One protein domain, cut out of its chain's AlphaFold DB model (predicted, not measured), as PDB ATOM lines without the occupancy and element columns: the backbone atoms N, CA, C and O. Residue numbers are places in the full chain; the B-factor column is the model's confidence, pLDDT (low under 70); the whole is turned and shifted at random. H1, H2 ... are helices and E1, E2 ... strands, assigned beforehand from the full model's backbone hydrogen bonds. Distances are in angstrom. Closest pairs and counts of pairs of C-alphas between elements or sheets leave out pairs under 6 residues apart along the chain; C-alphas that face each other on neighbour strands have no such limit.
ATOM      1  N   ASN A   2      81.720  91.991  57.495       84.50
ATOM      2  CA  ASN A   2      81.529  91.361  56.189       84.50
ATOM      3  C   ASN A   2      80.037  91.048  56.014       84.50
ATOM      4  O   ASN A   2      79.373  90.676  56.978       84.50
ATOM      5  N   VAL A   3      79.493  91.265  54.821       90.62
ATOM      6  CA  VAL A   3      78.082  90.994  54.531       90.62
ATOM      7  C   VAL A   3      78.025  90.164  53.262       90.62
ATOM      8  O   VAL A   3      78.439  90.623  52.199       90.62
ATOM      9  N   GLN A   4      77.495  88.950  53.370       90.94
ATOM     10  CA  GLN A   4      77.301  88.046  52.249       90.94
ATOM     11  C   GLN A   4      75.808  87.823  52.022       90.94
ATOM     12  O   GLN A   4      75.077  87.420  52.922       90.94
ATOM     13  N   ILE A   5      75.363  88.056  50.791       92.50
ATOM     14  CA  ILE A   5      73.982  87.829  50.366       92.50
ATOM     15  C   ILE A   5      73.972  86.620  49.433       92.50
ATOM     16  O   ILE A   5      74.731  86.580  48.465       92.50
ATOM     17  N   ARG A   6      73.117  85.637  49.720       91.94
ATOM     18  CA  ARG A   6      72.890  84.462  48.873       91.94
ATOM     19  C   ARG A   6      71.428  84.416  48.453       91.94
ATOM     20  O   ARG A   6      70.546  84.320  49.300       91.94
ATOM     21  N   LEU A   7      71.184  84.451  47.147       91.38
ATOM     22  CA  LEU A   7      69.868  84.174  46.582       91.38
ATOM     23  C   LEU A   7      69.830  82.726  46.101       91.38
ATOM     24  O   LEU A   7      70.732  82.286  45.391       91.38
ATOM     25  N   ILE A   8      68.800  81.993  46.507       91.25
ATOM     26  CA  ILE A   8      68.624  80.579  46.192       91.25
ATOM     27  C   ILE A   8      67.279  80.406  45.484       91.25
ATOM     28  O   ILE A   8      66.240  80.856  45.970       91.25
ATOM     29  N   CYS A   9      67.299  79.739  44.334       90.69
ATOM     30  CA  CYS A   9      66.087  79.297  43.654       90.69
ATOM     31  C   CYS A   9      65.415  78.185  44.476       90.69
ATOM     32  O   CYS A   9      66.049  77.185  44.804       90.69
ATOM     33  N   SER A  10      64.150  78.384  44.846       89.50
ATOM     34  CA  SER A  10      63.357  77.458  45.666       89.50
ATOM     35  C   SER A  10      61.886  77.543  45.265       89.50
ATOM     36  O   SER A  10      61.449  78.600  44.810       89.50
ATOM     37  N   ASN A  11      61.102  76.478  45.456       90.06
ATOM     38  CA  ASN A  11      59.651  76.543  45.236       90.06
ATOM     39  C   ASN A  11      58.913  77.352  46.319       90.06
ATOM     40  O   ASN A  11      57.794  77.806  46.095       90.06
ATOM     41  N   GLN A  12      59.553  77.555  47.471       86.81
ATOM     42  CA  GLN A  12      59.015  78.273  48.617       86.81
ATOM     43  C   GLN A  12      59.811  79.545  48.887       86.81
ATOM     44  O   GLN A  12      61.025  79.614  48.656       86.81
ATOM     45  N   THR A  13      59.102  80.564  49.374       90.44
ATOM     46  CA  THR A  13      59.714  81.831  49.767       90.44
ATOM     47  C   THR A  13      60.096  81.767  51.235       90.44
ATOM     48  O   THR A  13      59.227  81.719  52.098       90.44
ATOM     49  N   GLU A  14      61.395  81.787  51.514       89.56
ATOM     50  CA  GLU A  14      61.936  81.749  52.873       89.56
ATOM     51  C   GLU A  14      63.126  82.697  52.975       89.56
ATOM     52  O   GLU A  14      63.871  82.902  52.013       89.56
ATOM     53  N   SER A  15      63.349  83.254  54.158       90.19
ATOM     54  CA  SER A  15      64.524  84.080  54.425       90.19
ATOM     55  C   SER A  15      65.160  83.677  55.741       90.19
ATOM     56  O   SER A  15      64.457  83.534  56.740       90.19
ATOM     57  N   SER A  16      66.483  83.549  55.756       90.06
ATOM     58  CA  SER A  16      67.252  83.322  56.976       90.06
ATOM     59  C   SER A  16      68.465  84.244  57.035       90.06
ATOM     60  O   SER A  16      69.038  84.632  56.017       90.06
ATOM     61  N   SER A  17      68.845  84.627  58.251       88.44
ATOM     62  CA  SER A  17      70.036  85.431  58.507       88.44
ATOM     63  C   SER A  17      70.874  84.777  59.589       88.44
ATOM     64  O   SER A  17      70.347  84.439  60.647       88.44
ATOM     65  N   ILE A  18      72.169  84.633  59.336       85.62
ATOM     66  CA  ILE A  18      73.132  84.102  60.298       85.62
ATOM     67  C   ILE A  18      74.138  85.207  60.593       85.62
ATOM     68  O   ILE A  18      74.735  85.777  59.677       85.62
ATOM     69  N   ILE A  19      74.299  85.520  61.877       85.31
ATOM     70  CA  ILE A  19      75.290  86.473  62.370       85.31
ATOM     71  C   ILE A  19      76.352  85.655  63.091       85.31
ATOM     72  O   ILE A  19      76.074  85.073  64.137       85.31
ATOM     73  N   SER A  20      77.557  85.605  62.536       82.25
ATOM     74  CA  SER A  20      78.707  85.035  63.236       82.25
ATOM     75  C   SER A  20      79.366  86.135  64.063       82.25
ATOM     76  O   SER A  20      79.725  87.186  63.526       82.25
ATOM     77  N   ASN A  21      79.487  85.906  65.373       76.69
ATOM     78  CA  ASN A  21      80.096  86.843  66.326       76.69
ATOM     79  C   ASN A  21      81.491  86.382  66.794       76.69
ATOM     80  O   ASN A  21      82.171  87.080  67.542       76.69
ATOM     81  N   ASP A  22      81.943  85.220  66.322       71.69
ATOM     82  CA  ASP A  22      83.126  84.534  66.838       71.69
ATOM     83  C   ASP A  22      84.420  85.105  66.231       71.69
ATOM     84  O   ASP A  22      85.158  84.403  65.565       71.69
ATOM     85  N   GLN A  23      84.711  86.392  66.459       68.06
ATOM     86  CA  GLN A  23      85.901  87.158  66.012       68.06
ATOM     87  C   GLN A  23      85.784  87.866  64.652       68.06
ATOM     88  O   GLN A  23      86.489  88.846  64.409       68.06
ATOM     89  N   GLN A  24      84.870  87.452  63.775       70.44
ATOM     90  CA  GLN A  24      84.623  88.134  62.501       70.44
ATOM     91  C   GLN A  24      83.143  88.478  62.384       70.44
ATOM     92  O   GLN A  24      82.333  87.613  62.083       70.44
ATOM     93  N   CYS A  25      82.797  89.752  62.601       83.31
ATOM     94  CA  CYS A  25      81.443  90.281  62.422       83.31
ATOM     95  C   CYS A  25      80.990  90.076  60.964       83.31
ATOM     96  O   CYS A  25      81.263  90.915  60.095       83.31
ATOM     97  N   ASN A  26      80.360  88.931  60.697       86.88
ATOM     98  CA  ASN A  26      79.919  88.489  59.381       86.88
ATOM     99  C   ASN A  26      78.407  88.246  59.403       86.88
ATOM    100  O   ASN A  26      77.904  87.502  60.245       86.88
ATOM    101  N   LEU A  27      77.696  88.886  58.479       89.38
ATOM    102  CA  LEU A  27      76.262  88.732  58.274       89.38
ATOM    103  C   LEU A  27      76.032  87.949  56.981       89.38
ATOM    104  O   LEU A  27      76.266  88.469  55.888       89.38
ATOM    105  N   LEU A  28      75.525  86.727  57.098       91.25
ATOM    106  CA  LEU A  28      75.041  85.939  55.971       91.25
ATOM    107  C   LEU A  28      73.523  86.100  55.866       91.25
ATOM    108  O   LEU A  28      72.797  85.650  56.748       91.25
ATOM    109  N   TYR A  29      73.036  86.693  54.781       92.69
ATOM    110  CA  TYR A  29      71.610  86.753  54.461       92.69
ATOM    111  C   TYR A  29      71.292  85.790  53.317       92.69
ATOM    112  O   TYR A  29      71.865  85.901  52.232       92.69
ATOM    113  N   VAL A  30      70.387  84.845  53.555       93.81
ATOM    114  CA  VAL A  30      69.949  83.847  52.577       93.81
ATOM    115  C   VAL A  30      68.482  84.087  52.245       93.81
ATOM    116  O   VAL A  30      67.629  84.059  53.129       93.81
ATOM    117  N   GLN A  31      68.185  84.290  50.964       93.31
ATOM    118  CA  GLN A  31      66.828  84.482  50.465       93.31
ATOM    119  C   GLN A  31      66.485  83.403  49.443       93.31
ATOM    120  O   GLN A  31      67.112  83.299  48.388       93.31
ATOM    121  N   ARG A  32      65.470  82.606  49.762       93.12
ATOM    122  CA  ARG A  32      64.867  81.603  48.890       93.12
ATOM    123  C   ARG A  32      63.613  82.186  48.265       93.12
ATOM    124  O   ARG A  32      62.781  82.748  48.972       93.12
ATOM    125  N   THR A  33      63.479  82.095  46.948       92.38
ATOM    126  CA  THR A  33      62.271  82.556  46.248       92.38
ATOM    127  C   THR A  33      62.132  81.863  44.891       92.38
ATOM    128  O   THR A  33      63.148  81.605  44.246       92.38
ATOM    129  N   PRO A  34      60.906  81.604  44.405       89.38
ATOM    130  CA  PRO A  34      60.695  81.077  43.054       89.38
ATOM    131  C   PRO A  34      60.981  82.115  41.959       89.38
ATOM    132  O   PRO A  34      61.304  81.760  40.828       89.38
ATOM    133  N   SER A  35      60.923  83.411  42.283       89.56
ATOM    134  CA  SER A  35      61.124  84.496  41.309       89.56
ATOM    135  C   SER A  35      62.534  84.520  40.704       89.56
ATOM    136  O   SER A  35      62.702  84.830  39.524       89.56
ATOM    137  N   ILE A  36      63.554  84.129  41.478       89.88
ATOM    138  CA  ILE A  36      64.938  84.055  40.991       89.88
ATOM    139  C   ILE A  36      65.140  82.871  40.039       89.88
ATOM    140  O   ILE A  36      65.994  82.946  39.161       89.88
ATOM    141  N   CYS A  37      64.338  81.807  40.164       87.88
ATOM    142  CA  CYS A  37      64.362  80.680  39.234       87.88
ATOM    143  C   CYS A  37      63.985  81.155  37.828       87.88
ATOM    144  O   CYS A  37      64.742  80.952  36.882       87.88
ATOM    145  N   GLN A  38      62.876  81.896  37.715       86.62
ATOM    146  CA  GLN A  38      62.426  82.474  36.448       86.62
ATOM    147  C   GLN A  38      63.447  83.468  35.881       86.62
ATOM    148  O   GLN A  38      63.739  83.438  34.690       86.62
ATOM    149  N   PHE A  39      64.032  84.314  36.736       86.94
ATOM    150  CA  PHE A  39      65.055  85.273  36.317       86.94
ATOM    151  C   PHE A  39      66.317  84.593  35.764       86.94
ATOM    152  O   PHE A  39      66.888  85.048  34.777       86.94
ATOM    153  N   LEU A  40      66.740  83.488  36.380       87.38
ATOM    154  CA  LEU A  40      67.910  82.715  35.959       87.38
ATOM    155  C   LEU A  40      67.586  81.674  34.875       87.38
ATOM    156  O   LEU A  40      68.477  80.931  34.475       87.38
ATOM    157  N   SER A  41      66.334  81.610  34.400       85.00
ATOM    158  CA  SER A  41      65.840  80.557  33.498       85.00
ATOM    159  C   SER A  41      66.122  79.136  34.016       85.00
ATOM    160  O   SER A  41      66.328  78.204  33.243       85.00
ATOM    161  N   LEU A  42      66.145  78.975  35.341       81.81
ATOM    162  CA  LEU A  42      66.269  77.694  36.024       81.81
ATOM    163  C   LEU A  42      64.864  77.158  36.314       81.81
ATOM    164  O   LEU A  42      63.983  77.906  36.743       81.81
ATOM    165  N   GLY A  43      64.658  75.857  36.110       79.00
ATOM    166  CA  GLY A  43      63.442  75.189  36.570       79.00
ATOM    167  C   GLY A  43      63.301  75.344  38.085       79.00
ATOM    168  O   GLY A  43      64.288  75.242  38.816       79.00
ATOM    169  N   VAL A  44      62.087  75.622  38.566       80.50
ATOM    170  CA  VAL A  44      61.818  75.629  40.010       80.50
ATOM    171  C   VAL A  44      62.046  74.203  40.515       80.50
ATOM    172  O   VAL A  44      61.427  73.292  39.965       80.50
ATOM    173  N   PRO A  45      62.913  73.977  41.522       73.00
ATOM    174  CA  PRO A  45      63.116  72.641  42.056       73.00
ATOM    175  C   PRO A  45      61.786  72.167  42.642       73.00
ATOM    176  O   PRO A  45      61.314  72.700  43.649       73.00
TER     177      PRO A  45
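This is residues 2 to 45 of the 182 residues of the protein "A-agglutinin anchorage subunit-like isoform X1" of Drosophila kikkawai (UniProt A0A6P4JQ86). The printed part is a long, narrow ribbon of three strands side by side, E3 between E1 and E2, with the short helix H1 and the last residues gathered at the end where E1 and E3 finish. The hairpin of E2 and E3 makes the turn at the other end. The 44 printed residues hold three named strands and one named helix, in the order E1, E2, E3, H1; the sheet, in the order E1, E3, E2, is mixed, and the class is mostly strand. The whole is loose, with a radius of gyration of the C-alphas of 12.7 A, and its outline is a rod of 39 by 16 by 11 A.

E1, residues 2 to 9, is an edge strand, parallel to the inner strand E3, residues 26 to 33, at 15 degrees between directions. Across this pair N 6 and O 29 are 2.8 A apart, within hydrogen-bond range, and so are N 31 and O 6, at 2.9 A. E2, residues 14 to 20, is the other edge strand and is apart from E1. E2 and E3 form a hairpin, antiparallel at 171 degrees; N 16 and O 30, at 2.9 A, and N 30 and O 16, at 2.8 A, are within hydrogen-bond range. H1, residues 35 to 39, is on the sheet but only grazes it. The closest C-alphas of E1 and H1, those of Cys 9 and Cys 37, are 4.9 A apart. In H1 every O i to N i+4 pair is within hydrogen-bond range.

E1 begins at C-alpha 2, (81.529, 91.361, 56.189), and is 23.3 A long. E2 is 20.0 A long, and E3 is 22.8 A long, ending at C-alpha 33, (62.271, 82.556, 46.248). H1 is 6.4 A long and ends at C-alpha 39, (65.055, 85.273, 36.317).

The two C-alphas farthest apart, those of Gln 23 and Gly 43, are 38.9 A apart. The printed part has no cut, and the three links are tight. The mean pLDDT of the printed part is 86.6; one residue, Gln 23, is under 70.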